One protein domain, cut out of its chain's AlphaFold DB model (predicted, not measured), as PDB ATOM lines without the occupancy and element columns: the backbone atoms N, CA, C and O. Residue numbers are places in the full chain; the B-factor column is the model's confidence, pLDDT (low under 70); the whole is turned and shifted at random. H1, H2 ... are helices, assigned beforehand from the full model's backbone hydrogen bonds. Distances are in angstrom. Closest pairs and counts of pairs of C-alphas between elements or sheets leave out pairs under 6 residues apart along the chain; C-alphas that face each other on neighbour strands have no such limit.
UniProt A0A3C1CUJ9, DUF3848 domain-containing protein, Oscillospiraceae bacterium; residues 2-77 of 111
ATOM      1  N   LEU A   2       4.395  53.176  31.146       92.25
ATOM      2  CA  LEU A   2       3.853  51.911  31.689       92.25
ATOM      3  C   LEU A   2       4.560  50.691  31.085       92.25
ATOM      4  O   LEU A   2       5.052  49.857  31.841       92.25
ATOM      5  N   TYR A   3       4.710  50.683  29.758       94.06
ATOM      6  CA  TYR A   3       5.473  49.683  29.016       94.06
ATOM      7  C   TYR A   3       6.885  49.488  29.584       94.06
ATOM      8  O   TYR A   3       7.209  48.413  30.066       94.06
ATOM      9  N   GLU A   4       7.695  50.549  29.676       95.19
ATOM     10  CA  GLU A   4       9.067  50.468  30.214       95.19
ATOM     11  C   GLU A   4       9.136  49.895  31.640       95.19
ATOM     12  O   GLU A   4      10.121  49.263  32.020       95.19
ATOM     13  N   LYS A   5       8.114  50.155  32.466       95.81
ATOM     14  CA  LYS A   5       8.036  49.605  33.823       95.81
ATOM     15  C   LYS A   5       7.762  48.101  33.788       95.81
ATOM     16  O   LYS A   5       8.372  47.376  34.567       95.81
ATOM     17  N   MET A   6       6.875  47.657  32.901       97.06
ATOM     18  CA  MET A   6       6.552  46.243  32.694       97.06
ATOM     19  C   MET A   6       7.705  45.488  32.019       97.06
ATOM     20  O   MET A   6       8.047  44.407  32.480       97.06
ATOM     21  N   GLN A   7       8.378  46.084  31.031       97.69
ATOM     22  CA  GLN A   7       9.577  45.524  30.399       97.69
ATOM     23  C   GLN A   7      10.671  45.251  31.436       97.69
ATOM     24  O   GLN A   7      11.164  44.136  31.535       97.69
ATOM     25  N   LYS A   8      10.990  46.233  32.292       98.06
ATOM     26  CA  LYS A   8      11.973  46.042  33.375       98.06
ATOM     27  C   LYS A   8      11.575  44.930  34.342       98.06
ATOM     28  O   LYS A   8      12.434  44.230  34.865       98.06
ATOM     29  N   GLU A   9      10.283  44.800  34.629       98.31
ATOM     30  CA  GLU A   9       9.767  43.718  35.467       98.31
ATOM     31  C   GLU A   9       9.958  42.349  34.797       98.31
ATOM     32  O   GLU A   9      10.391  41.409  35.464       98.31
ATOM     33  N   TYR A  10       9.686  42.253  33.492       98.50
ATOM     34  CA  TYR A  10       9.884  41.044  32.694       98.50
ATOM     35  C   TYR A  10      11.360  40.643  32.606       98.50
ATOM     36  O   TYR A  10      11.699  39.492  32.870       98.50
ATOM     37  N   ASP A  11      12.254  41.598  32.345       98.56
ATOM     38  CA  ASP A  11      13.697  41.351  32.276       98.56
ATOM     39  C   ASP A  11      14.224  40.789  33.604       98.56
ATOM     40  O   ASP A  11      14.933  39.785  33.630       98.56
ATOM     41  N   LEU A  12      13.818  41.384  34.734       98.50
ATOM     42  CA  LEU A  12      14.186  40.898  36.069       98.50
ATOM     43  C   LEU A  12      13.648  39.488  36.348       98.50
ATOM     44  O   LEU A  12      14.313  38.697  37.019       98.50
ATOM     45  N   PHE A  13      12.453  39.172  35.855       98.31
ATOM     46  CA  PHE A  13      11.876  37.835  35.955       98.31
ATOM     47  C   PHE A  13      12.680  36.805  35.145       98.31
ATOM     48  O   PHE A  13      13.021  35.750  35.683       98.31
ATOM     49  N   LEU A  14      13.064  37.123  33.907       98.12
ATOM     50  CA  LEU A  14      13.903  36.246  33.084       98.12
ATOM     51  C   LEU A  14      15.292  36.034  33.692       98.12
ATOM     52  O   LEU A  14      15.781  34.906  33.719       98.12
ATOM     53  N   GLU A  15      15.924  37.087  34.215       97.94
ATOM     54  CA  GLU A  15      17.214  36.968  34.904       97.94
ATOM     55  C   GLU A  15      17.111  36.084  36.152       97.94
ATOM     56  O   GLU A  15      17.986  35.252  36.401       97.94
ATOM     57  N   LYS A  16      16.006  36.188  36.899       97.19
ATOM     58  CA  LYS A  16      15.732  35.292  38.026       97.19
ATOM     59  C   LYS A  16      15.644  33.831  37.570       97.19
ATOM     60  O   LYS A  16      16.318  32.988  38.154       97.19
ATOM     61  N   ILE A  17      14.878  33.534  36.517       97.25
ATOM     62  CA  ILE A  17      14.760  32.170  35.970       97.25
ATOM     63  C   ILE A  17      16.128  31.633  35.544       97.25
ATOM     64  O   ILE A  17      16.481  30.510  35.898       97.25
ATOM     65  N   LYS A  18      16.924  32.437  34.826       95.56
ATOM     66  CA  LYS A  18      18.277  32.052  34.392       95.56
ATOM     67  C   LYS A  18      19.187  31.738  35.576       95.56
ATOM     68  O   LYS A  18      19.938  30.769  35.518       95.56
ATOM     69  N   SER A  19      19.114  32.533  36.644       95.56
ATOM     70  CA  SER A  19      19.887  32.295  37.864       95.56
ATOM     71  C   SER A  19      19.460  31.008  38.573       95.56
ATOM     72  O   SER A  19      20.308  30.259  39.049       95.56
ATOM     73  N   GLU A  20      18.157  30.738  38.652       95.50
ATOM     74  CA  GLU A  20      17.611  29.553  39.324       95.50
ATOM     75  C   GLU A  20      17.838  28.264  38.517       95.50
ATOM     76  O   GLU A  20      17.955  27.186  39.098       95.50
ATOM     77  N   GLN A  21      17.978  28.365  37.192       93.00
ATOM     78  CA  GLN A  21      18.199  27.240  36.276       93.00
ATOM     79  C   GLN A  21      19.435  26.393  36.631       93.00
ATOM     80  O   GLN A  21      19.441  25.184  36.397       93.00
ATOM     81  N   SER A  22      20.486  27.001  37.195       90.25
ATOM     82  CA  SER A  22      21.694  26.276  37.624       90.25
ATOM     83  C   SER A  22      21.449  25.343  38.813       90.25
ATOM     84  O   SER A  22      22.123  24.323  38.932       90.25
ATOM     85  N   GLU A  23      20.486  25.666  39.677       94.88
ATOM     86  CA  GLU A  23      20.114  24.852  40.843       94.88
ATOM     87  C   GLU A  23      18.902  23.955  40.553       94.88
ATOM     88  O   GLU A  23      18.765  22.872  41.122       94.88
ATOM     89  N   LYS A  24      18.028  24.396  39.643       95.00
ATOM     90  CA  LYS A  24      16.795  23.725  39.233       95.00
ATOM     91  C   LYS A  24      16.793  23.547  37.711       95.00
ATOM     92  O   LYS A  24      16.310  24.422  36.995       95.00
ATOM     93  N   PRO A  25      17.268  22.398  37.195       91.31
ATOM     94  CA  PRO A  25      17.435  22.170  35.756       91.31
ATOM     95  C   PRO A  25      16.158  22.287  34.910       91.31
ATOM     96  O   PRO A  25      16.246  22.408  33.692       91.31
ATOM     97  N   ASN A  26      14.975  22.266  35.528       94.81
ATOM     98  CA  ASN A  26      13.694  22.398  34.836       94.81
ATOM     99  C   ASN A  26      13.040  23.776  35.013       94.81
ATOM    100  O   ASN A  26      11.939  23.970  34.508       94.81
ATOM    101  N   GLN A  27      13.691  24.739  35.677       95.94
ATOM    102  CA  GLN A  27      13.072  26.026  36.016       95.94
ATOM    103  C   GLN A  27      12.518  26.758  34.785       95.94
ATOM    104  O   GLN A  27      11.409  27.288  34.838       95.94
ATOM    105  N   ALA A  28      13.240  26.758  33.662       94.12
ATOM    106  CA  ALA A  28      12.778  27.360  32.413       94.12
ATOM    107  C   ALA A  28      11.534  26.663  31.834       94.12
ATOM    108  O   ALA A  28      10.649  27.338  31.318       94.12
ATOM    109  N   ILE A  29      11.444  25.332  31.947       96.31
ATOM    110  CA  ILE A  29      10.283  24.551  31.489       96.31
ATOM    111  C   ILE A  29       9.085  24.825  32.398       96.31
ATOM    112  O   ILE A  29       7.995  25.111  31.915       96.31
ATOM    113  N   GLU A  30       9.295  24.787  33.714       96.06
ATOM    114  CA  GLU A  30       8.258  25.061  34.715       96.06
ATOM    115  C   GLU A  30       7.719  26.493  34.605       96.06
ATOM    116  O   GLU A  30       6.539  26.731  34.843       96.06
ATOM    117  N   SER A  31       8.567  27.434  34.184       97.00
ATOM    118  CA  SER A  31       8.192  28.838  33.998       97.00
ATOM    119  C   SER A  31       7.714  29.154  32.576       97.00
ATOM    120  O   SER A  31       7.338  30.292  32.321       97.00
ATOM    121  N   ALA A  32       7.718  28.197  31.639       97.00
ATOM    122  CA  ALA A  32       7.486  28.465  30.214       97.00
ATOM    123  C   ALA A  32       6.128  29.125  29.941       97.00
ATOM    124  O   ALA A  32       6.050  30.066  29.156       97.00
ATOM    125  N   TYR A  33       5.078  28.673  30.631       95.62
ATOM    126  CA  TYR A  33       3.751  29.279  30.527       95.62
ATOM    127  C   TYR A  33       3.782  30.752  30.969       95.62
ATOM    128  O   TYR A  33       3.340  31.634  30.240       95.62
ATOM    129  N   GLU A  34       4.370  31.035  32.133       97.56
ATOM    130  CA  GLU A  34       4.480  32.400  32.656       97.56
ATOM    131  C   GLU A  34       5.346  33.298  31.762       97.56
ATOM    132  O   GLU A  34       4.994  34.453  31.540       97.56
ATOM    133  N   ILE A  35       6.447  32.768  31.219       98.19
ATOM    134  CA  ILE A  35       7.327  33.468  30.273       98.19
ATOM    135  C   ILE A  35       6.529  33.923  29.050       98.19
ATOM    136  O   ILE A  35       6.504  35.117  28.760       98.19
ATOM    137  N   VAL A  36       5.853  32.988  28.375       97.00
ATOM    138  CA  VAL A  36       5.102  33.273  27.144       97.00
ATOM    139  C   VAL A  36       3.999  34.291  27.411       97.00
ATOM    140  O   VAL A  36       3.953  35.329  26.762       97.00
ATOM    141  N   TYR A  37       3.166  34.074  28.428       96.25
ATOM    142  CA  TYR A  37       2.029  34.966  28.652       96.25
ATOM    143  C   TYR A  37       2.416  36.339  29.186       96.25
ATOM    144  O   TYR A  37       1.764  37.326  28.854       96.25
ATOM    145  N   LYS A  38       3.487  36.457  29.978       98.00
ATOM    146  CA  LYS A  38       4.006  37.783  30.336       98.00
ATOM    147  C   LYS A  38       4.528  38.533  29.114       98.00
ATOM    148  O   LYS A  38       4.358  39.748  29.054       98.00
ATOM    149  N   GLN A  39       5.145  37.834  28.163       97.50
ATOM    150  CA  GLN A  39       5.600  38.432  26.915       97.50
ATOM    151  C   GLN A  39       4.424  38.878  26.039       97.50
ATOM    152  O   GLN A  39       4.407  40.024  25.605       97.50
ATOM    153  N   ASP A  40       3.413  38.029  25.859       95.44
ATOM    154  CA  ASP A  40       2.221  38.361  25.070       95.44
ATOM    155  C   ASP A  40       1.452  39.539  25.677       95.44
ATOM    156  O   ASP A  40       1.097  40.484  24.974       95.44
ATOM    157  N   ILE A  41       1.272  39.545  27.007       95.38
ATOM    158  CA  ILE A  41       0.692  40.691  27.717       95.38
ATOM    159  C   ILE A  41       1.508  41.949  27.437       95.38
ATOM    160  O   ILE A  41       0.919  42.999  27.229       95.38
ATOM    161  N   LEU A  42       2.842  41.872  27.455       95.31
ATOM    162  CA  LEU A  42       3.708  43.022  27.208       95.31
ATOM    163  C   LEU A  42       3.584  43.539  25.769       95.31
ATOM    164  O   LEU A  42       3.526  44.756  25.590       95.31
ATOM    165  N   TYR A  43       3.472  42.645  24.782       93.88
ATOM    166  CA  TYR A  43       3.256  43.010  23.379       93.88
ATOM    167  C   TYR A  43       1.959  43.790  23.170       93.88
ATOM    168  O   TYR A  43       1.965  44.783  22.446       93.88
ATOM    169  N   CYS A  44       0.892  43.479  23.913       93.44
ATOM    170  CA  CYS A  44      -0.332  44.288  23.883       93.44
ATOM    171  C   CYS A  44      -0.134  45.753  24.333       93.44
ATOM    172  O   CYS A  44      -1.037  46.558  24.142       93.44
ATOM    173  N   PHE A  45       0.988  46.112  24.968       91.38
ATOM    174  CA  PHE A  45       1.323  47.500  25.331       91.38
ATOM    175  C   PHE A  45       2.407  48.120  24.436       91.38
ATOM    176  O   PHE A  45       2.720  49.299  24.629       91.38
ATOM    177  N   GLU A  46       3.020  47.338  23.544       85.06
ATOM    178  CA  GLU A  46       3.940  47.832  22.513       85.06
ATOM    179  C   GLU A  46       3.157  48.340  21.297       85.06
ATOM    180  O   GLU A  46       3.483  49.401  20.765       85.06
ATOM    181  N   ASP A  47       2.089  47.627  20.932       72.44
ATOM    182  CA  ASP A  47       1.168  48.016  19.866       72.44
ATOM    183  C   ASP A  47       0.125  49.047  20.340       72.44
ATOM    184  O   ASP A  47      -0.324  49.047  21.490       72.44
ATOM    185  N   ASP A  48      -0.311  49.916  19.421       69.62
ATOM    186  CA  ASP A  48      -1.352  50.931  19.664       69.62
ATOM    187  C   ASP A  48      -2.781  50.337  19.704       69.62
ATOM    188  O   ASP A  48      -3.755  51.075  19.850       69.62
ATOM    189  N   ASP A  49      -2.931  49.012  19.609       77.44
ATOM    190  CA  ASP A  49      -4.233  48.328  19.583       77.44
ATOM    191  C   ASP A  49      -4.948  48.333  20.949       77.44
ATOM    192  O   ASP A  49      -6.171  48.168  21.026       77.44
ATOM    193  N   LEU A  50      -4.210  48.531  22.048       85.25
ATOM    194  CA  LEU A  50      -4.768  48.545  23.399       85.25
ATOM    195  C   LEU A  50      -5.098  49.969  23.876       85.25
ATOM    196  O   LEU A  50      -4.314  50.654  24.546       85.25
ATOM    197  N   ASP A  51      -6.335  50.383  23.614       87.50
ATOM    198  CA  ASP A  51      -6.866  51.681  24.031       87.50
ATOM    199  C   ASP A  51      -7.229  51.732  25.529       87.50
ATOM    200  O   ASP A  51      -8.377  51.563  25.940       87.50
ATOM    201  N   LEU A  52      -6.235  52.019  26.378       91.06
ATOM    202  CA  LEU A  52      -6.460  52.311  27.803       91.06
ATOM    203  C   LEU A  52      -6.681  53.805  28.064       91.06
ATOM    204  O   LEU A  52      -5.865  54.661  27.695       91.06
ATOM    205  N   SER A  53      -7.712  54.122  28.845       93.19
ATOM    206  CA  SER A  53      -7.941  55.467  29.362       93.19
ATOM    207  C   SER A  53      -6.807  55.923  30.290       93.19
ATOM    208  O   SER A  53      -6.081  55.133  30.905       93.19
ATOM    209  N   TYR A  54      -6.688  57.239  30.489       91.81
ATOM    210  CA  TYR A  54      -5.720  57.804  31.436       91.81
ATOM    211  C   TYR A  54      -5.878  57.238  32.860       91.81
ATOM    212  O   TYR A  54      -4.886  57.017  33.558       91.81
ATOM    213  N   LYS A  55      -7.121  56.987  33.300       96.12
ATOM    214  CA  LYS A  55      -7.401  56.433  34.633       96.12
ATOM    215  C   LYS A  55      -6.873  55.006  34.761       96.12
ATOM    216  O   LYS A  55      -6.259  54.693  35.779       96.12
ATOM    217  N   GLU A  56      -7.050  54.182  33.732       95.69
ATOM    218  CA  GLU A  56      -6.559  52.799  33.697       95.69
ATOM    219  C   GLU A  56      -5.033  52.754  33.647       95.69
ATOM    220  O   GLU A  56      -4.414  52.107  34.494       95.69
ATOM    221  N   LYS A  57      -4.403  53.543  32.762       93.38
ATOM    222  CA  LYS A  57      -2.935  53.670  32.702       93.38
ATOM    223  C   LYS A  57      -2.358  54.104  34.053       93.38
ATOM    224  O   LYS A  57      -1.383  53.524  34.532       93.38
ATOM    225  N   LYS A  58      -2.979  55.091  34.714       94.94
ATOM    226  CA  LYS A  58      -2.572  55.553  36.052       94.94
ATOM    227  C   LYS A  58      -2.767  54.474  37.121       94.94
ATOM    228  O   LYS A  58      -1.908  54.331  37.992       94.94
ATOM    229  N   HIS A  59      -3.861  53.716  37.062       96.62
ATOM    230  CA  HIS A  59      -4.107  52.605  37.980       96.62
ATOM    231  C   HIS A  59      -3.031  51.521  37.840       96.62
ATOM    232  O   HIS A  59      -2.416  51.151  38.841       96.62
ATOM    233  N   LEU A  60      -2.731  51.078  36.618       96.56
ATOM    234  CA  LEU A  60      -1.671  50.099  36.357       96.56
ATOM    235  C   LEU A  60      -0.298  50.621  36.795       96.56
ATOM    236  O   LEU A  60       0.423  49.932  37.512       96.56
ATOM    237  N   LEU A  61       0.036  51.879  36.486       95.75
ATOM    238  CA  LEU A  61       1.292  52.499  36.927       95.75
ATOM    239  C   LEU A  61       1.450  52.527  38.453       95.75
ATOM    240  O   LEU A  61       2.583  52.446  38.942       95.75
ATOM    241  N   SER A  62       0.344  52.620  39.199       96.81
ATOM    242  CA  SER A  62       0.359  52.617  40.665       96.81
ATOM    243  C   SER A  62       0.703  51.251  41.268       96.81
ATOM    244  O   SER A  62       1.186  51.186  42.400       96.81
ATOM    245  N   LYS A  63       0.518  50.151  40.521       97.38
ATOM    246  CA  LYS A  63       0.906  48.809  40.967       97.38
ATOM    247  C   LYS A  63       2.428  48.727  41.098       97.38
ATOM    248  O   LYS A  63       3.176  49.256  40.274       97.38
ATOM    249  N   LYS A  64       2.914  48.034  42.135       96.81
ATOM    250  CA  LYS A  64       4.356  47.779  42.311       96.81
ATOM    251  C   LYS A  64       4.906  46.916  41.170       96.81
ATOM    252  O   LYS A  64       5.969  47.227  40.647       96.81
ATOM    253  N   ARG A  65       4.149  45.879  40.807       97.56
ATOM    254  CA  ARG A  65       4.440  44.896  39.760       97.56
ATOM    255  C   ARG A  65       3.245  44.790  38.796       97.56
ATOM    256  O   ARG A  65       2.371  43.954  39.023       97.56
ATOM    257  N   PRO A  66       3.080  45.744  37.860       97.69
ATOM    258  CA  PRO A  66       1.939  45.770  36.946       97.69
ATOM    259  C   PRO A  66       1.857  44.549  36.024       97.69
ATOM    260  O   PRO A  66       0.746  44.090  35.770       97.69
ATOM    261  N   LEU A  67       2.986  44.006  35.559       98.25
ATOM    262  CA  LEU A  67       2.973  42.847  34.664       98.25
ATOM    263  C   LEU A  67       2.572  41.572  35.412       98.25
ATOM    264  O   LEU A  67       1.771  40.789  34.918       98.25
ATOM    265  N   GLU A  68       3.067  41.388  36.634       98.31
ATOM    266  CA  GLU A  68       2.597  40.338  37.533       98.31
ATOM    267  C   GLU A  68       1.107  40.440  37.803       98.31
ATOM    268  O   GLU A  68       0.410  39.438  37.731       98.31
ATOM    269  N   PHE A  69       0.618  41.641  38.114       98.00
ATOM    270  CA  PHE A  69      -0.801  41.849  38.360       98.00
ATOM    271  C   PHE A  69      -1.640  41.367  37.168       98.00
ATOM    272  O   PHE A  69      -2.548  40.571  37.362       98.00
ATOM    273  N   LEU A  70      -1.292  41.781  35.947       97.19
ATOM    274  CA  LEU A  70      -2.009  41.371  34.736       97.19
ATOM    275  C   LEU A  70      -1.898  39.868  34.457       97.19
ATOM    276  O   LEU A  70      -2.883  39.255  34.066       97.19
ATOM    277  N   TYR A  71      -0.734  39.262  34.698       97.69
ATOM    278  CA  TYR A  71      -0.560  37.815  34.558       97.69
ATOM    279  C   TYR A  71      -1.443  37.027  35.540       97.69
ATOM    280  O   TYR A  71      -2.073  36.049  35.152       97.69
ATOM    281  N   GLN A  72      -1.556  37.473  36.794       96.88
ATOM    282  CA  GLN A  72      -2.450  36.837  37.767       96.88
ATOM    283  C   GLN A  72      -3.924  36.978  37.366       96.88
ATOM    284  O   GLN A  72      -4.679  36.020  37.504       96.88
ATOM    285  N   GLU A  73      -4.333  38.131  36.825       95.44
ATOM    286  CA  GLU A  73      -5.683  38.293  36.266       95.44
ATOM    287  C   GLU A  73      -5.900  37.355  35.064       95.44
ATOM    288  O   GLU A  73      -6.930  36.681  35.000       95.44
ATOM    289  N   TRP A  74      -4.914  37.222  34.168       94.56
ATOM    290  CA  TRP A  74      -4.964  36.296  33.030       94.56
ATOM    291  C   TRP A  74      -5.237  34.852  33.466       94.56
ATOM    292  O   TRP A  74      -6.152  34.228  32.927       94.56
ATOM    293  N   LEU A  75      -4.539  34.355  34.495       93.81
ATOM    294  CA  LEU A  75      -4.729  32.999  35.035       93.81
ATOM    295  C   LEU A  75      -6.160  32.713  35.520       93.81
ATOM    296  O   LEU A  75      -6.549  31.556  35.631       93.81
ATOM    297  N   THR A  76      -6.960  33.740  35.819       91.06
ATOM    298  CA  THR A  76      -8.377  33.554  36.182       91.06
ATOM    299  C   THR A  76      -9.302  33.420  34.967       91.06
ATOM    300  O   THR A  76     -10.448  32.993  35.105       91.06
ATOM    301  N   THR A  77      -8.814  33.771  33.773       86.38
ATOM    302  CA  THR A  77      -9.591  33.885  32.524       86.38
ATOM    303  C   THR A  77      -9.105  32.978  31.384       86.38
ATOM    304  O   THR A  77      -9.803  32.822  30.375       86.38
TER     305      THR A  77
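This is residues 2 to 77 of the 111 residues of the protein "DUF3848 domain-containing protein" of Oscillospiraceae bacterium (UniProt A0A3C1CUJ9). What shape does the backbone make? The long helix H1 and the shorter H3 lie side by side and run opposite ways, with little H2 at the turn between them, while H5 crosses over H3 from the first half of H1. H4 packs on the first residues of H1 and reaches past that end of it, and residues 47 to 56, of which 54 to 56 belong to H4, stick out there. What is it made of? The printed part has 76 residues with five named helices, H1 to H5 in chain order, and no named strand: all helix. How compact is it? It is only just compact, close to loose, with a radius of gyration of the C-alphas of 13.5 A, and elongated, spanning 43 by 22 by 21 A.

What touches the longest helix? H1, residues 2 to 21, is the hub, and it touches H3, residues 32 to 43, opposite ways at a shallow tilt of 18 degrees; their closest C-alphas are those of Met 6 and Leu 42, 7.0 A apart. With residues 17 to 21 alone H1 touches H2, residues 27 to 30, where the closest C-alphas, of Gln 21 and Gln 27, are 5.3 A apart. With residues 2 to 5 alone it touches H4, residues 54 to 62, the same way at a shallow tilt of 32 degrees, only just short of steep, and the closest C-alphas are those of Leu 2 and Leu 61, 5.9 A apart. How does the last helix stand? H5, residues 66 to 75, touches residues 5 to 10 of H1 alone, with the C-alphas of Met 6 and Leu 67 closest at 5.3 A, and is only just about perpendicular to it at 73 degrees. H5 also touches H3, opposite ways at a steep tilt of 60 degrees, with the C-alphas of Lys 38 and Tyr 71 closest at 6.2 A. H3 and H4 are apart. What do the backbone atoms show? Every O i to N i+4 pair is within hydrogen-bond range in H1, H3, H4 and H5; H2 is too short for such a pair.

Where does H1 run? It goes 28.9 A from C-alpha 2 at (3.853, 51.911, 31.689) to C-alpha 21 at (18.199, 27.240, 36.276). How long are the others? From first to last C-alpha H2 measures 5.1 A, H3 16.6 A, H4 12.2 A and H5 14.5 A, and H5 ends with C-alpha 75 at (-4.729, 32.999, 35.035).

How large is it? The two C-alphas farthest apart, of Glu 23 and Ser 53, are 43.1 A apart. Is it continuous and confident? The printed part has no cut and no long link; its mean pLDDT is 94.4, and residue 48 alone is under 70.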